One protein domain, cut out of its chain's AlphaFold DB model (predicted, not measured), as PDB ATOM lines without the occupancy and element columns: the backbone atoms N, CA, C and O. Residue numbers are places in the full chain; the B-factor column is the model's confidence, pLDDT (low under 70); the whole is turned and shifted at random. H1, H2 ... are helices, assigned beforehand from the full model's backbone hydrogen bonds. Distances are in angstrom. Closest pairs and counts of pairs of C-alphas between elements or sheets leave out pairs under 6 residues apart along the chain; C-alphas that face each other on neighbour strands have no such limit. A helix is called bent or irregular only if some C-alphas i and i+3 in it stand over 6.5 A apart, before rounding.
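This is residues 254 to 384 of the 1117 residues of the protein "Prim-Pol domain-containing protein" of Archaeoglobus fulgidus (UniProt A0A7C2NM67). An up-and-down bundle of three helices, H2, H3 and H4, makes the core; H5 packs on H3 at one side, and at another H1 and H7 run side by side, opposite ways, with H1 crossing H3. Short H6 packs beside H2 and leads into H7. The printed part has 131 residues with seven named helices, H1 to H7 in order, and no named strand: all helix. It is compact and rounded, with a radius of gyration of the C-alphas of 13.5 A and spans of 35 by 31 by 29 A.

Start at H1, residues 259 to 272; it touches the hub H3, residues 296 to 309, at a steep tilt of 51 degrees, with C-alphas 262 and 302 closest at 5.7 A. H2, residues 278 to 291, and H3 form a helical hairpin, C-alphas 286 and 299 closest at 6.3 A. H3 and H4, residues 316 to 329, form another, touching through residues 296 to 300 and 323 to 327 alone; C-alphas 296 and 327 are closest, 7.2 A. H5, residues 335 to 345, touches H3, C-alphas 297 and 341 closest at 6.3 A. H6, residues 363 to 370, touches H2, C-alphas 288 and 363 closest at 5.2 A. H7, residues 372 to 382, touches H1 at a shallow tilt of 16 degrees, opposite ways, C-alphas 265 and 378 closest at 6.1 A. Every O i to N i+4 pair is within hydrogen-bond range in H2, H3 and H6; elsewhere H1 has 8 of 10, H4 7 of 10, H5 5 of 7 and H7 6 of 7.

Find C-alpha 259 at (169.079, 153.228, 175.585); from there H1 runs 20.3 A. H2 spans 20.1 A, H3 19.6 A and H4 20.3 A. H1 is only just irregular, C-alphas 268 and 271 being 6.9 A apart; H5 is irregular, with C-alphas 336 and 339 7.6 A apart. H7 ends at C-alpha 382, (160.668, 163.038, 173.838).

The two farthest C-alphas, 260 and 357, are 37.1 A apart. The printed part has no cut; its long link is residues 346 to 362. Look there for low confidence: residues 349 to 361 are under 70, among others.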
ATOM      1  N   LEU A 254     169.518 166.068 164.641       65.50
ATOM      2  CA  LEU A 254     168.496 165.190 165.225       65.50
ATOM      3  C   LEU A 254     168.964 164.559 166.549       65.50
ATOM      4  O   LEU A 254     170.025 163.934 166.600       65.50
ATOM      5  N   ARG A 255     168.149 164.646 167.609       76.88
ATOM      6  CA  ARG A 255     168.436 164.035 168.923       76.88
ATOM      7  C   ARG A 255     168.442 162.508 168.800       76.88
ATOM      8  O   ARG A 255     167.406 161.910 168.510       76.88
ATOM      9  N   LYS A 256     169.580 161.858 169.061       81.50
ATOM     10  CA  LYS A 256     169.611 160.416 169.364       81.50
ATOM     11  C   LYS A 256     169.204 160.232 170.837       81.50
ATOM     12  O   LYS A 256     169.747 160.912 171.702       81.50
ATOM     13  N   LEU A 257     168.223 159.367 171.093       80.00
ATOM     14  CA  LEU A 257     167.792 158.970 172.442       80.00
ATOM     15  C   LEU A 257     168.793 157.985 173.064       80.00
ATOM     16  O   LEU A 257     169.390 157.189 172.330       80.00
ATOM     17  N   SER A 258     168.937 158.001 174.393       82.75
ATOM     18  CA  SER A 258     169.716 156.988 175.127       82.75
ATOM     19  C   SER A 258     168.982 155.642 175.191       82.75
ATOM     20  O   SER A 258     167.770 155.567 174.979       82.75
ATOM     21  N   ASP A 259     169.697 154.556 175.492       78.38
ATOM     22  CA  ASP A 259     169.079 153.228 175.585       78.38
ATOM     23  C   ASP A 259     168.170 153.077 176.830       78.38
ATOM     24  O   ASP A 259     167.220 152.289 176.807       78.38
ATOM     25  N   GLU A 260     168.362 153.905 177.866       81.31
ATOM     26  CA  GLU A 260     167.425 154.080 178.986       81.31
ATOM     27  C   GLU A 260     166.154 154.835 178.569       81.31
ATOM     28  O   GLU A 260     165.054 154.386 178.888       81.31
ATOM     29  N   GLU A 261     166.278 155.949 177.835       81.69
ATOM     30  CA  GLU A 261     165.129 156.708 177.305       81.69
ATOM     31  C   GLU A 261     164.278 155.828 176.375       81.69
ATOM     32  O   GLU A 261     163.052 155.781 176.486       81.69
ATOM     33  N   ILE A 262     164.940 155.055 175.507       90.38
ATOM     34  CA  ILE A 262     164.316 154.049 174.640       90.38
ATOM     35  C   ILE A 262     163.613 152.976 175.479       90.38
ATOM     36  O   ILE A 262     162.469 152.637 175.185       90.38
ATOM     37  N   GLY A 263     164.245 152.472 176.544       87.19
ATOM     38  CA  GLY A 263     163.630 151.509 177.463       87.19
ATOM     39  C   GLY A 263     162.361 152.040 178.138       87.19
ATOM     40  O   GLY A 263     161.346 151.347 178.159       87.19
ATOM     41  N   GLN A 264     162.382 153.284 178.627       87.88
ATOM     42  CA  GLN A 264     161.224 153.925 179.265       87.88
ATOM     43  C   GLN A 264     160.050 154.118 178.294       87.88
ATOM     44  O   GLN A 264     158.898 153.908 178.675       87.88
ATOM     45  N   ILE A 265     160.325 154.487 177.039       92.06
ATOM     46  CA  ILE A 265     159.294 154.632 175.999       92.06
ATOM     47  C   ILE A 265     158.719 153.262 175.606       92.06
ATOM     48  O   ILE A 265     157.504 153.124 175.467       92.06
ATOM     49  N   VAL A 266     159.570 152.239 175.464       92.25
ATOM     50  CA  VAL A 266     159.139 150.869 175.142       92.25
ATOM     51  C   VAL A 266     158.218 150.317 176.227       92.25
ATOM     52  O   VAL A 266     157.116 149.893 175.897       92.25
ATOM     53  N   GLU A 267     158.597 150.379 177.507       91.38
ATOM     54  CA  GLU A 267     157.757 149.865 178.603       91.38
ATOM     55  C   GLU A 267     156.393 150.576 178.703       91.38
ATOM     56  O   GLU A 267     155.405 149.946 179.071       91.38
ATOM     57  N   LYS A 268     156.296 151.854 178.303       91.00
ATOM     58  CA  LYS A 268     155.018 152.591 178.235       91.00
ATOM     59  C   LYS A 268     154.138 152.188 177.047       91.00
ATOM     60  O   LYS A 268     152.922 152.126 177.187       91.00
ATOM     61  N   LEU A 269     154.728 151.899 175.886       91.38
ATOM     62  CA  LEU A 269     153.990 151.516 174.671       91.38
ATOM     63  C   LEU A 269     153.637 150.020 174.613       91.38
ATOM     64  O   LEU A 269     152.655 149.629 173.982       91.38
ATOM     65  N   LYS A 270     154.417 149.175 175.287       90.31
ATOM     66  CA  LYS A 270     154.309 147.708 175.295       90.31
ATOM     67  C   LYS A 270     152.922 147.171 175.699       90.31
ATOM     68  O   LYS A 270     152.427 146.310 174.972       90.31
ATOM     69  N   PRO A 271     152.203 147.708 176.711       88.69
ATOM     70  CA  PRO A 271     150.826 147.293 177.015       88.69
ATOM     71  C   PRO A 271     149.799 147.615 175.917       88.69
ATOM     72  O   PRO A 271     148.697 147.065 175.938       88.69
ATOM     73  N   HIS A 272     150.136 148.499 174.971       88.19
ATOM     74  CA  HIS A 272     149.253 148.984 173.905       88.19
ATOM     75  C   HIS A 272     149.589 148.395 172.528       88.19
ATOM     76  O   HIS A 272     148.796 148.533 171.600       88.19
ATOM     77  N   TYR A 273     150.714 147.684 172.392       90.06
ATOM     78  CA  TYR A 273     151.208 147.125 171.129       90.06
ATOM     79  C   TYR A 273     150.464 145.838 170.696       90.06
ATOM     80  O   TYR A 273     151.035 144.757 170.538       90.06
ATOM     81  N   LYS A 274     149.141 145.953 170.545       87.88
ATOM     82  CA  LYS A 274     148.195 144.855 170.289       87.88
ATOM     83  C   LYS A 274     147.894 144.710 168.797       87.88
ATOM     84  O   LYS A 274     147.964 145.684 168.051       87.88
ATOM     85  N   VAL A 275     147.530 143.493 168.380       84.38
ATOM     86  CA  VAL A 275     147.054 143.181 167.014       84.38
ATOM     87  C   VAL A 275     145.954 144.170 166.602       84.38
ATOM     88  O   VAL A 275     145.095 144.504 167.415       84.38
ATOM     89  N   GLY A 276     146.009 144.657 165.360       81.88
ATOM     90  CA  GLY A 276     145.216 145.794 164.872       81.88
ATOM     91  C   GLY A 276     145.997 147.108 164.952       81.88
ATOM     92  O   GLY A 276     146.343 147.684 163.926       81.88
ATOM     93  N   GLU A 277     146.383 147.529 166.157       82.94
ATOM     94  CA  GLU A 277     146.992 148.851 166.387       82.94
ATOM     95  C   GLU A 277     148.506 148.929 166.131       82.94
ATOM     96  O   GLU A 277     149.076 150.021 166.052       82.94
ATOM     97  N   ARG A 278     149.183 147.785 165.959       88.94
ATOM     98  CA  ARG A 278     150.642 147.720 165.735       88.94
ATOM     99  C   ARG A 278     151.126 148.644 164.604       88.94
ATOM    100  O   ARG A 278     152.155 149.301 164.772       88.94
ATOM    101  N   GLN A 279     150.405 148.726 163.479       87.25
ATOM    102  CA  GLN A 279     150.779 149.583 162.339       87.25
ATOM    103  C   GLN A 279     150.577 151.074 162.645       87.25
ATOM    104  O   GLN A 279     151.438 151.894 162.319       87.25
ATOM    105  N   ASN A 280     149.475 151.416 163.318       87.00
ATOM    106  CA  ASN A 280     149.154 152.782 163.726       87.00
ATOM    107  C   ASN A 280     150.218 153.326 164.691       87.00
ATOM    108  O   ASN A 280     150.694 154.443 164.510       87.00
ATOM    109  N   ILE A 281     150.699 152.506 165.635       90.31
ATOM    110  CA  ILE A 281     151.810 152.876 166.526       90.31
ATOM    111  C   ILE A 281     153.099 153.155 165.731       90.31
ATOM    112  O   ILE A 281     153.748 154.170 165.984       90.31
ATOM    113  N   TRP A 282     153.466 152.326 164.742       92.38
ATOM    114  CA  TRP A 282     154.646 152.594 163.895       92.38
ATOM    115  C   TRP A 282     154.515 153.902 163.103       92.38
ATOM    116  O   TRP A 282     155.495 154.642 162.994       92.38
ATOM    117  N   LEU A 283     153.325 154.209 162.581       87.88
ATOM    118  CA  LEU A 283     153.052 155.434 161.827       87.88
ATOM    119  C   LEU A 283     153.053 156.678 162.729       87.88
ATOM    120  O   LEU A 283     153.827 157.608 162.502       87.88
ATOM    121  N   TYR A 284     152.223 156.690 163.772       91.38
ATOM    122  CA  TYR A 284     151.999 157.861 164.619       91.38
ATOM    123  C   TYR A 284     153.220 158.197 165.481       91.38
ATOM    124  O   TYR A 284     153.567 159.374 165.613       91.38
ATOM    125  N   LEU A 285     153.929 157.185 166.004       91.38
ATOM    126  CA  LEU A 285     155.166 157.400 166.758       91.38
ATOM    127  C   LEU A 285     156.280 157.937 165.850       91.38
ATOM    128  O   LEU A 285     156.946 158.897 166.225       91.38
ATOM    129  N   SER A 286     156.443 157.395 164.634       91.56
ATOM    130  CA  SER A 286     157.425 157.915 163.668       91.56
ATOM    131  C   SER A 286     157.091 159.341 163.224       91.56
ATOM    132  O   SER A 286     157.979 160.190 163.166       91.56
ATOM    133  N   GLY A 287     155.814 159.632 162.960       83.56
ATOM    134  CA  GLY A 287     155.338 160.972 162.614       83.56
ATOM    135  C   GLY A 287     155.534 161.988 163.741       83.56
ATOM    136  O   GLY A 287     155.907 163.133 163.480       83.56
ATOM    137  N   TRP A 288     155.341 161.580 164.998       89.12
ATOM    138  CA  TRP A 288     155.626 162.410 166.169       89.12
ATOM    139  C   TRP A 288     157.131 162.617 166.373       89.12
ATOM    140  O   TRP A 288     157.570 163.754 166.507       89.12
ATOM    141  N   PHE A 289     157.933 161.553 166.322       88.69
ATOM    142  CA  PHE A 289     159.383 161.610 166.538       88.69
ATOM    143  C   PHE A 289     160.088 162.446 165.463       88.69
ATOM    144  O   PHE A 289     160.985 163.224 165.791       88.69
ATOM    145  N   ALA A 290     159.644 162.361 164.206       81.94
ATOM    146  CA  ALA A 290     160.125 163.219 163.129       81.94
ATOM    147  C   ALA A 290     159.773 164.700 163.375       81.94
ATOM    148  O   ALA A 290     160.652 165.557 163.279       81.94
ATOM    149  N   LYS A 291     158.525 165.005 163.774       76.06
ATOM    150  CA  LYS A 291     158.088 166.366 164.159       76.06
ATOM    151  C   LYS A 291     158.827 166.898 165.404       76.06
ATOM    152  O   LYS A 291     159.085 168.095 165.487       76.06
ATOM    153  N   ALA A 292     159.216 166.023 166.333       73.06
ATOM    154  CA  ALA A 292     159.979 166.348 167.542       73.06
ATOM    155  C   ALA A 292     161.510 166.410 167.334       73.06
ATOM    156  O   ALA A 292     162.245 166.702 168.277       73.06
ATOM    157  N   GLY A 293     162.018 166.141 166.123       71.56
ATOM    158  CA  GLY A 293     163.454 166.187 165.819       71.56
ATOM    159  C   GLY A 293     164.277 165.027 166.397       71.56
ATOM    160  O   GLY A 293     165.493 165.152 166.551       71.56
ATOM    161  N   ILE A 294     163.646 163.895 166.719       84.00
ATOM    162  CA  ILE A 294     164.331 162.668 167.144       84.00
ATOM    163  C   ILE A 294     164.925 161.954 165.922       84.00
ATOM    164  O   ILE A 294     164.321 161.919 164.851       84.00
ATOM    165  N   SER A 295     166.103 161.348 166.067       84.50
ATOM    166  CA  SER A 295     166.767 160.588 165.000       84.50
ATOM    167  C   SER A 295     165.949 159.355 164.575       84.50
ATOM    168  O   SER A 295     165.505 158.603 165.451       84.50
ATOM    169  N   PRO A 296     165.813 159.055 163.264       84.12
ATOM    170  CA  PRO A 296     165.096 157.865 162.799       84.12
ATOM    171  C   PRO A 296     165.753 156.559 163.263       84.12
ATOM    172  O   PRO A 296     165.072 155.548 163.376       84.12
ATOM    173  N   VAL A 297     167.046 156.571 163.608       86.88
ATOM    174  CA  VAL A 297     167.737 155.422 164.222       86.88
ATOM    175  C   VAL A 297     167.202 155.148 165.633       86.88
ATOM    176  O   VAL A 297     166.996 153.995 166.005       86.88
ATOM    177  N   SER A 298     166.908 156.192 166.417       90.12
ATOM    178  CA  SER A 298     166.284 156.043 167.738       90.12
ATOM    179  C   SER A 298     164.808 155.648 167.637       90.12
ATOM    180  O   SER A 298     164.362 154.810 168.416       90.12
ATOM    181  N   ALA A 299     164.070 156.171 166.649       91.94
ATOM    182  CA  ALA A 299     162.715 155.699 166.344       91.94
ATOM    183  C   ALA A 299     162.714 154.205 165.962       91.94
ATOM    184  O   ALA A 299     161.949 153.422 166.525       91.94
ATOM    185  N   ALA A 300     163.632 153.788 165.082       91.56
ATOM    186  CA  ALA A 300     163.802 152.394 164.683       91.56
ATOM    187  C   ALA A 300     164.159 151.493 165.875       91.56
ATOM    188  O   ALA A 300     163.540 150.444 166.023       91.56
ATOM    189  N   LYS A 301     165.075 151.908 166.769       93.56
ATOM    190  CA  LYS A 301     165.380 151.171 168.013       93.56
ATOM    191  C   LYS A 301     164.128 150.932 168.875       93.56
ATOM    192  O   LYS A 301     163.909 149.801 169.296       93.56
ATOM    193  N   VAL A 302     163.306 151.959 169.128       94.00
ATOM    194  CA  VAL A 302     162.059 151.823 169.918       94.00
ATOM    195  C   VAL A 302     161.093 150.841 169.249       94.00
ATOM    196  O   VAL A 302     160.593 149.918 169.891       94.00
ATOM    197  N   LEU A 303     160.855 151.014 167.948       94.00
ATOM    198  CA  LEU A 303     159.866 150.239 167.198       94.00
ATOM    199  C   LEU A 303     160.287 148.775 166.986       94.00
ATOM    200  O   LEU A 303     159.464 147.877 167.156       94.00
ATOM    201  N   LEU A 304     161.570 148.507 166.717       92.50
ATOM    202  CA  LEU A 304     162.127 147.149 166.648       92.50
ATOM    203  C   LEU A 304     162.093 146.433 167.998       92.50
ATOM    204  O   LEU A 304     161.874 145.221 168.052       92.50
ATOM    205  N   ARG A 305     162.289 147.166 169.097       93.06
ATOM    206  CA  ARG A 305     162.212 146.602 170.445       93.06
ATOM    207  C   ARG A 305     160.768 146.261 170.831       93.06
ATOM    208  O   ARG A 305     160.533 145.175 171.346       93.06
ATOM    209  N   LEU A 306     159.790 147.098 170.469       91.88
ATOM    210  CA  LEU A 306     158.361 146.763 170.587       91.88
ATOM    211  C   LEU A 306     157.960 145.562 169.716       91.88
ATOM    212  O   LEU A 306     157.244 144.684 170.191       91.88
ATOM    213  N   TYR A 307     158.440 145.502 168.472       90.88
ATOM    214  CA  TYR A 307     158.201 144.397 167.536       90.88
ATOM    215  C   TYR A 307     158.738 143.063 168.082       90.88
ATOM    216  O   TYR A 307     158.014 142.071 168.151       90.88
ATOM    217  N   SER A 308     159.993 143.046 168.543       87.69
ATOM    218  CA  SER A 308     160.663 141.828 169.020       87.69
ATOM    219  C   SER A 308     160.202 141.367 170.408       87.69
ATOM    220  O   SER A 308     159.928 140.179 170.580       87.69
ATOM    221  N   GLU A 309     160.049 142.267 171.387       89.00
ATOM    222  CA  GLU A 309     159.611 141.883 172.739       89.00
ATOM    223  C   GLU A 309     158.156 141.377 172.767       89.00
ATOM    224  O   GLU A 309     157.843 140.471 173.542       89.00
ATOM    225  N   ASN A 310     157.284 141.891 171.889       86.50
ATOM    226  CA  ASN A 310     155.889 141.446 171.770       86.50
ATOM    227  C   ASN A 310     155.672 140.330 170.729       86.50
ATOM    228  O   ASN A 310     154.530 139.913 170.532       86.50
ATOM    229  N   LYS A 311     156.743 139.837 170.086       85.31
ATOM    230  CA  LYS A 311     156.718 138.783 169.052       85.31
ATOM    231  C   LYS A 311     155.740 139.091 167.908       85.31
ATOM    232  O   LYS A 311     154.876 138.280 167.590       85.31
ATOM    233  N   ASP A 312     155.866 140.281 167.328       87.06
ATOM    234  CA  ASP A 312     155.074 140.696 166.169       87.06
ATOM    235  C   ASP A 312     155.384 139.819 164.948       87.06
ATOM    236  O   ASP A 312     156.526 139.697 164.514       87.06
ATOM    237  N   ASP A 313     154.338 139.187 164.438       83.31
ATOM    238  CA  ASP A 313     154.334 138.182 163.381       83.31
ATOM    239  C   ASP A 313     154.065 138.765 161.982       83.31
ATOM    240  O   ASP A 313     154.320 138.101 160.975       83.31
ATOM    241  N   ASP A 314     153.640 140.030 161.902       81.81
ATOM    242  CA  ASP A 314     153.552 140.766 160.639       81.81
ATOM    243  C   ASP A 314     154.942 141.038 160.035       81.81
ATOM    244  O   ASP A 314     155.966 141.150 160.719       81.81
ATOM    245  N   SER A 315     154.971 141.223 158.713       83.62
ATOM    246  CA  SER A 315     156.193 141.509 157.960       83.62
ATOM    247  C   SER A 315     156.886 142.796 158.427       83.62
ATOM    248  O   SER A 315     156.378 143.903 158.225       83.62
ATOM    249  N   LEU A 316     158.117 142.671 158.937       84.62
ATOM    250  CA  LEU A 316     158.976 143.813 159.279       84.62
ATOM    251  C   LEU A 316     159.201 144.773 158.089       84.62
ATOM    252  O   LEU A 316     159.395 145.970 158.296       84.62
ATOM    253  N   LYS A 317     159.098 144.291 156.839       78.69
ATOM    254  CA  LYS A 317     159.097 145.168 155.655       78.69
ATOM    255  C   LYS A 317     157.860 146.073 155.605       78.69
ATOM    256  O   LYS A 317     158.017 147.269 155.409       78.69
ATOM    257  N   MET A 318     156.664 145.566 155.894       75.38
ATOM    258  CA  MET A 318     155.448 146.397 155.936       75.38
ATOM    259  C   MET A 318     155.430 147.352 157.144       75.38
ATOM    260  O   MET A 318     154.832 148.427 157.089       75.38
ATOM    261  N   ARG A 319     156.133 147.000 158.230       82.06
ATOM    262  CA  ARG A 319     156.350 147.887 159.383       82.06
ATOM    263  C   ARG A 319     157.293 149.053 159.059       82.06
ATOM    264  O   ARG A 319     156.937 150.205 159.306       82.06
ATOM    265  N   HIS A 320     158.475 148.788 158.487       84.00
ATOM    266  CA  HIS A 320     159.512 149.822 158.310       84.00
ATOM    267  C   HIS A 320     159.097 150.971 157.369       84.00
ATOM    268  O   HIS A 320     159.551 152.103 157.548       84.00
ATOM    269  N   GLU A 321     158.193 150.709 156.419       82.12
ATOM    270  CA  GLU A 321     157.694 151.698 155.457       82.12
ATOM    271  C   GLU A 321     157.024 152.888 156.157       82.12
ATOM    272  O   GLU A 321     157.208 154.030 155.738       82.12
ATOM    273  N   ALA A 322     156.329 152.659 157.279       84.00
ATOM    274  CA  ALA A 322     155.706 153.717 158.074       84.00
ATOM    275  C   ALA A 322     156.738 154.695 158.672       84.00
ATOM    276  O   ALA A 322     156.496 155.905 158.701       84.00
ATOM    277  N   LEU A 323     157.909 154.195 159.085       87.50
ATOM    278  CA  LEU A 323     159.020 155.018 159.567       87.50
ATOM    279  C   LEU A 323     159.671 155.795 158.416       87.50
ATOM    280  O   LEU A 323     159.814 157.014 158.508       87.50
ATOM    281  N   VAL A 324     160.002 155.111 157.313       84.69
ATOM    282  CA  VAL A 324     160.614 155.725 156.118       84.69
ATOM    283  C   VAL A 324     159.735 156.859 155.584       84.69
ATOM    284  O   VAL A 324     160.194 157.993 155.426       84.69
ATOM    285  N   ARG A 325     158.443 156.578 155.379       81.62
ATOM    286  CA  ARG A 325     157.450 157.515 154.839       81.62
ATOM    287  C   ARG A 325     157.219 158.708 155.768       81.62
ATOM    288  O   ARG A 325     157.154 159.833 155.280       81.62
ATOM    289  N   SER A 326     157.168 158.496 157.088       84.19
ATOM    290  CA  SER A 326     156.995 159.582 158.069       84.19
ATOM    291  C   SER A 326     158.167 160.564 158.077       84.19
ATOM    292  O   SER A 326     157.951 161.773 158.024       84.19
ATOM    293  N   TYR A 327     159.409 160.066 158.093       80.44
ATOM    294  CA  TYR A 327     160.598 160.924 158.110       80.44
ATOM    295  C   TYR A 327     160.810 161.655 156.777       80.44
ATOM    296  O   TYR A 327     161.020 162.872 156.778       80.44
ATOM    297  N   LYS A 328     160.646 160.957 155.644       80.19
ATOM    298  CA  LYS A 328     160.714 161.555 154.299       80.19
ATOM    299  C   LYS A 328     159.685 162.687 154.143       80.19
ATOM    300  O   LYS A 328     160.024 163.771 153.673       80.19
ATOM    301  N   LYS A 329     158.453 162.480 154.629       76.50
ATOM    302  CA  LYS A 329     157.361 163.471 154.610       76.50
ATOM    303  C   LYS A 329     157.533 164.619 155.618       76.50
ATOM    304  O   LYS A 329     157.005 165.700 155.390       76.50
ATOM    305  N   ALA A 330     158.328 164.434 156.672       67.56
ATOM    306  CA  ALA A 330     158.785 165.513 157.554       67.56
ATOM    307  C   ALA A 330     159.963 166.333 156.971       67.56
ATOM    308  O   ALA A 330     160.523 167.187 157.659       67.56
ATOM    309  N   GLY A 331     160.374 166.083 155.720       65.19
ATOM    310  CA  GLY A 331     161.481 166.797 155.074       65.19
ATOM    311  C   GLY A 331     162.869 166.417 155.606       65.19
ATOM    312  O   GLY A 331     163.813 167.213 155.483       65.19
ATOM    313  N   ILE A 332     162.981 165.223 156.206       73.00
ATOM    314  CA  ILE A 332     164.220 164.620 156.702       73.00
ATOM    315  C   ILE A 332     164.663 163.542 155.708       73.00
ATOM    316  O   ILE A 332     164.009 162.511 155.557       73.00
ATOM    317  N   ASP A 333     165.798 163.773 155.051       71.19
ATOM    318  CA  ASP A 333     166.458 162.753 154.239       71.19
ATOM    319  C   ASP A 333     167.104 161.693 155.148       71.19
ATOM    320  O   ASP A 333     167.946 162.012 155.991       71.19
ATOM    321  N   ILE A 334     166.694 160.434 154.980       72.56
ATOM    322  CA  ILE A 334     167.232 159.289 155.727       72.56
ATOM    323  C   ILE A 334     168.399 158.599 155.008       72.56
ATOM    324  O   ILE A 334     169.042 157.739 155.607       72.56
ATOM    325  N   THR A 335     168.705 158.973 153.760       70.62
ATOM    326  CA  THR A 335     169.763 158.351 152.942       70.62
ATOM    327  C   THR A 335     171.130 158.340 153.645       70.62
ATOM    328  O   THR A 335     171.771 157.287 153.654       70.62
ATOM    329  N   PRO A 336     171.572 159.411 154.348       69.00
ATOM    330  CA  PRO A 336     172.827 159.393 155.109       69.00
ATOM    331  C   PRO A 336     172.851 158.412 156.296       69.00
ATOM    332  O   PRO A 336     173.915 158.157 156.852       69.00
ATOM    333  N   LEU A 337     171.695 157.870 156.695       73.06
ATOM    334  CA  LEU A 337     171.527 156.904 157.785       73.06
ATOM    335  C   LEU A 337     171.149 155.500 157.285       73.06
ATOM    336  O   LEU A 337     170.967 154.601 158.106       73.06
ATOM    337  N   ALA A 338     171.069 155.278 155.966       72.12
ATOM    338  CA  ALA A 338     170.675 153.992 155.385       72.12
ATOM    339  C   ALA A 338     171.539 152.821 155.891       72.12
ATOM    340  O   ALA A 338     171.014 151.734 156.121       72.12
ATOM    341  N   GLY A 339     172.831 153.045 156.161       72.56
ATOM    342  CA  GLY A 339     173.720 152.051 156.776       72.56
ATOM    343  C   GLY A 339     173.351 151.689 158.224       72.56
ATOM    344  O   GLY A 339     173.244 150.504 158.536       72.56
ATOM    345  N   GLU A 340     173.098 152.681 159.093       76.69
ATOM    346  CA  GLU A 340     172.637 152.441 160.477       76.69
ATOM    347  C   GLU A 340     171.272 151.722 160.479       76.69
ATOM    348  O   GLU A 340     171.059 150.784 161.245       76.69
ATOM    349  N   LEU A 341     170.357 152.112 159.584       81.44
ATOM    350  CA  LEU A 341     169.032 151.495 159.469       81.44
ATOM    351  C   LEU A 341     169.093 150.072 158.884       81.44
ATOM    352  O   LEU A 341     168.393 149.191 159.373       81.44
ATOM    353  N   THR A 342     169.965 149.806 157.906       80.81
ATOM    354  CA  THR A 342     170.164 148.456 157.340       80.81
ATOM    355  C   THR A 342     170.710 147.484 158.386       80.81
ATOM    356  O   THR A 342     170.276 146.335 158.438       80.81
ATOM    357  N   GLN A 343     171.612 147.940 159.265       83.44
ATOM    358  CA  GLN A 343     172.102 147.137 160.395       83.44
ATOM    359  C   GLN A 343     171.003 146.817 161.420       83.44
ATOM    360  O   GLN A 343     171.044 145.754 162.035       83.44
ATOM    361  N   LEU A 344     170.021 147.708 161.596       85.62
ATOM    362  CA  LEU A 344     168.896 147.513 162.514       85.62
ATOM    363  C   LEU A 344     167.775 146.631 161.934       85.62
ATOM    364  O   LEU A 344     167.232 145.797 162.654       85.62
ATOM    365  N   PHE A 345     167.422 146.798 160.657       82.81
ATOM    366  CA  PHE A 345     166.332 146.048 160.012       82.81
ATOM    367  C   PHE A 345     166.776 144.727 159.360       82.81
ATOM    368  O   PHE A 345     165.937 143.874 159.078       82.81
ATOM    369  N   GLY A 346     168.073 144.544 159.093       79.50
ATOM    370  CA  GLY A 346     168.609 143.378 158.374       79.50
ATOM    371  C   GLY A 346     168.384 143.408 156.855       79.50
ATOM    372  O   GLY A 346     168.718 142.446 156.163       79.50
ATOM    373  N   PHE A 347     167.829 144.497 156.321       80.62
ATOM    374  CA  PHE A 347     167.639 144.745 154.893       80.62
ATOM    375  C   PHE A 347     167.717 146.248 154.595       80.62
ATOM    376  O   PHE A 347     167.465 147.075 155.470       80.62
ATOM    377  N   GLU A 348     168.061 146.594 153.355       72.12
ATOM    378  CA  GLU A 348     168.123 147.986 152.897       72.12
ATOM    379  C   GLU A 348     166.707 148.596 152.819       72.12
ATOM    380  O   GLU A 348     165.817 147.955 152.239       72.12
ATOM    381  N   PRO A 349     166.458 149.785 153.411       65.06
ATOM    382  CA  PRO A 349     165.150 150.432 153.359       65.06
ATOM    383  C   PRO A 349     164.719 150.755 151.922       65.06
ATOM    384  O   PRO A 349     165.464 151.393 151.180       65.06
ATOM    385  N   HIS A 350     163.511 150.339 151.531       58.25
ATOM    386  CA  HIS A 350     162.997 150.579 150.173       58.25
ATOM    387  C   HIS A 350     162.487 152.014 150.031       58.25
ATOM    388  O   HIS A 350     161.842 152.536 150.943       58.25
ATOM    389  N   ASP A 351     162.745 152.657 148.887       54.78
ATOM    390  CA  ASP A 351     162.256 154.018 148.657       54.78
ATOM    391  C   ASP A 351     160.759 154.024 148.318       54.78
ATOM    392  O   ASP A 351     160.322 153.447 147.322       54.78
ATOM    393  N   VAL A 352     159.967 154.691 149.160       57.81
ATOM    394  CA  VAL A 352     158.503 154.723 149.055       57.81
ATOM    395  C   VAL A 352     158.058 155.998 148.335       57.81
ATOM    396  O   VAL A 352     158.476 157.109 148.688       57.81
ATOM    397  N   ALA A 353     157.187 155.851 147.335       48.47
ATOM    398  CA  ALA A 353     156.527 156.977 146.679       48.47
ATOM    399  C   ALA A 353     155.602 157.721 147.663       48.47
ATOM    400  O   ALA A 353     154.969 157.115 148.530       48.47
ATOM    401  N   ILE A 354     155.528 159.046 147.543       52.59
ATOM    402  CA  ILE A 354     154.625 159.874 148.350       52.59
ATOM    403  C   ILE A 354     153.470 160.314 147.456       52.59
ATOM    404  O   ILE A 354     153.696 160.878 146.392       52.59
ATOM    405  N   GLU A 355     152.248 160.057 147.915       48.09
ATOM    406  CA  GLU A 355     151.025 160.613 147.342       48.09
ATOM    407  C   GLU A 355     150.587 161.824 148.177       48.09
ATOM    408  O   GLU A 355     150.537 161.758 149.411       48.09
ATOM    409  N   ASP A 356     150.257 162.929 147.509       44.25
ATOM    410  CA  ASP A 356     150.092 164.259 148.118       44.25
ATOM    411  C   ASP A 356     148.791 164.460 148.929       44.25
ATOM    412  O   ASP A 356     148.438 165.591 149.254       44.25
ATOM    413  N   ARG A 357     148.034 163.393 149.237       37.94
ATOM    414  CA  ARG A 357     146.651 163.494 149.761       37.94
ATOM    415  C   ARG A 357     146.405 163.052 151.201       37.94
ATOM    416  O   ARG A 357     145.342 163.352 151.732       37.94
ATOM    417  N   GLU A 358     147.333 162.353 151.844       41.53
ATOM    418  CA  GLU A 358     147.163 161.962 153.254       41.53
ATOM    419  C   GLU A 358     147.765 162.991 154.216       41.53
ATOM    420  O   GLU A 358     148.757 163.646 153.894       41.53
ATOM    421  N   GLU A 359     147.270 163.057 155.450       48.16
ATOM    422  CA  GLU A 359     147.888 163.818 156.540       48.16
ATOM    423  C   GLU A 359     148.625 162.876 157.512       48.16
ATOM    424  O   GLU A 359     148.173 161.763 157.777       48.16
ATOM    425  N   VAL A 360     149.775 163.291 158.065       51.38
ATOM    426  CA  VAL A 360     150.470 162.492 159.095       51.38
ATOM    427  C   VAL A 360     149.946 162.860 160.481       51.38
ATOM    428  O   VAL A 360     150.511 163.740 161.155       51.38
ATOM    429  N   LYS A 361     148.909 162.136 160.930       60.19
ATOM    430  CA  LYS A 361     148.589 162.025 162.360       60.19
ATOM    431  C   LYS A 361     149.867 161.617 163.106       60.19
ATOM    432  O   LYS A 361     150.511 160.629 162.770       60.19
ATOM    433  N   GLY A 362     150.273 162.450 164.062       79.19
ATOM    434  CA  GLY A 362     151.447 162.236 164.912       79.19
ATOM    435  C   GLY A 362     150.998 161.990 166.346       79.19
ATOM    436  O   GLY A 362     150.171 161.114 166.581       79.19
ATOM    437  N   ARG A 363     151.464 162.836 167.276       81.81
ATOM    438  CA  ARG A 363     151.078 162.818 168.696       81.81
ATOM    439  C   ARG A 363     149.565 162.640 168.903       81.81
ATOM    440  O   ARG A 363     149.182 161.702 169.583       81.81
ATOM    441  N   ALA A 364     148.727 163.421 168.213       77.56
ATOM    442  CA  ALA A 364     147.264 163.323 168.301       77.56
ATOM    443  C   ALA A 364     146.691 161.935 167.933       77.56
ATOM    444  O   ALA A 364     145.816 161.432 168.626       77.56
ATOM    445  N   GLY A 365     147.211 161.274 166.890       80.44
ATOM    446  CA  GLY A 365     146.780 159.911 166.539       80.44
ATOM    447  C   GLY A 365     147.245 158.868 167.556       80.44
ATOM    448  O   GLY A 365     146.573 157.868 167.782       80.44
ATOM    449  N   LEU A 366     148.383 159.108 168.214       84.00
ATOM    450  CA  LEU A 366     148.833 158.262 169.314       84.00
ATOM    451  C   LEU A 366     148.007 158.517 170.589       84.00
ATOM    452  O   LEU A 366     147.670 157.565 171.282       84.00
ATOM    453  N   GLU A 367     147.616 159.764 170.869       85.94
ATOM    454  CA  GLU A 367     146.715 160.145 171.970       85.94
ATOM    455  C   GLU A 367     145.320 159.515 171.826       85.94
ATOM    456  O   GLU A 367     144.785 159.025 172.819       85.94
ATOM    457  N   GLU A 368     144.780 159.436 170.604       82.19
ATOM    458  CA  GLU A 368     143.561 158.674 170.272       82.19
ATOM    459  C   GLU A 368     143.684 157.166 170.583       82.19
ATOM    460  O   GLU A 368     142.684 156.519 170.889       82.19
ATOM    461  N   LEU A 369     144.899 156.604 170.511       81.62
ATOM    462  CA  LEU A 369     145.168 155.158 170.528       81.62
ATOM    463  C   LEU A 369     145.613 154.634 171.907       81.62
ATOM    464  O   LEU A 369     145.181 153.560 172.334       81.62
ATOM    465  N   ILE A 370     146.474 155.370 172.622       82.88
ATOM    466  CA  ILE A 370     147.002 154.976 173.947       82.88
ATOM    467  C   ILE A 370     146.503 155.849 175.105       82.88
ATOM    468  O   ILE A 370     146.700 155.479 176.262       82.88
ATOM    469  N   GLY A 371     145.831 156.965 174.818       80.25
ATOM    470  CA  GLY A 371     145.342 157.913 175.816       80.25
ATOM    471  C   GLY A 371     146.356 159.004 176.184       80.25
ATOM    472  O   GLY A 371     147.569 158.788 176.243       80.25
ATOM    473  N   GLY A 372     145.833 160.203 176.463       74.94
ATOM    474  CA  GLY A 372     146.630 161.417 176.668       74.94
ATOM    475  C   GLY A 372     147.650 161.350 177.808       74.94
ATOM    476  O   GLY A 372     148.735 161.900 177.670       74.94
ATOM    477  N   GLU A 373     147.362 160.644 178.905       79.44
ATOM    478  CA  GLU A 373     148.284 160.555 180.051       79.44
ATOM    479  C   GLU A 373     149.585 159.813 179.703       79.44
ATOM    480  O   GLU A 373     150.670 160.258 180.077       79.44
ATOM    481  N   ILE A 374     149.501 158.731 178.920       81.75
ATOM    482  CA  ILE A 374     150.677 157.965 178.480       81.75
ATOM    483  C   ILE A 374     151.442 158.739 177.401       81.75
ATOM    484  O   ILE A 374     152.675 158.743 177.409       81.75
ATOM    485  N   CYS A 375     150.740 159.455 176.518       82.12
ATOM    486  CA  CYS A 375     151.377 160.381 175.586       82.12
ATOM    487  C   CYS A 375     152.089 161.536 176.302       82.12
ATOM    488  O   CYS A 375     153.218 161.834 175.935       82.12
ATOM    489  N   GLU A 376     151.530 162.131 177.359       75.75
ATOM    490  CA  GLU A 376     152.247 163.136 178.160       75.75
ATOM    491  C   GLU A 376     153.456 162.538 178.891       75.75
ATOM    492  O   GLU A 376     154.501 163.173 178.998       75.75
ATOM    493  N   ASP A 377     153.382 161.287 179.337       76.88
ATOM    494  CA  ASP A 377     154.524 160.600 179.943       76.88
ATOM    495  C   ASP A 377     155.634 160.245 178.934       76.88
ATOM    496  O   ASP A 377     156.809 160.200 179.299       76.88
ATOM    497  N   ILE A 378     155.293 160.041 177.657       81.88
ATOM    498  CA  ILE A 378     156.265 159.927 176.559       81.88
ATOM    499  C   ILE A 378     156.757 161.322 176.133       81.88
ATOM    500  O   ILE A 378     157.942 161.481 175.844       81.88
ATOM    501  N   ALA A 379     155.918 162.360 176.187       74.81
ATOM    502  CA  ALA A 379     156.320 163.753 175.990       74.81
ATOM    503  C   ALA A 379     157.323 164.194 177.070       74.81
ATOM    504  O   ALA A 379     158.325 164.828 176.758       74.81
ATOM    505  N   ARG A 380     157.181 163.729 178.318       71.31
ATOM    506  CA  ARG A 380     158.192 163.882 179.385       71.31
ATOM    507  C   ARG A 380     159.530 163.172 179.106       71.31
ATOM    508  O   ARG A 380     160.453 163.323 179.903       71.31
ATOM    509  N   ILE A 381     159.691 162.463 177.983       74.81
ATOM    510  CA  ILE A 381     160.963 161.863 177.525       74.81
ATOM    511  C   ILE A 381     161.392 162.448 176.162       74.81
ATOM    512  O   ILE A 381     162.551 162.815 175.961       74.81
ATOM    513  N   VAL A 382     160.456 162.567 175.219       68.31
ATOM    514  CA  VAL A 382     160.668 163.038 173.838       68.31
ATOM    515  C   VAL A 382     160.693 164.566 173.763       68.31
ATOM    516  O   VAL A 382     161.598 165.147 173.165       68.31
ATOM    517  N   GLU A 383     159.733 165.208 174.422       62.59
ATOM    518  CA  GLU A 383     159.533 166.659 174.488       62.59
ATOM    519  C   GLU A 383     160.119 167.276 175.773       62.59
ATOM    520  O   GLU A 383     160.001 168.489 175.970       62.59
ATOM    521  N   THR A 384     160.817 166.498 176.625       46.19
ATOM    522  CA  THR A 384     161.602 167.045 177.744       46.19
ATOM    523  C   THR A 384     162.740 167.904 177.229       46.19
ATOM    524  O   THR A 384     163.908 167.521 177.138       46.19
TER     525      THR A 384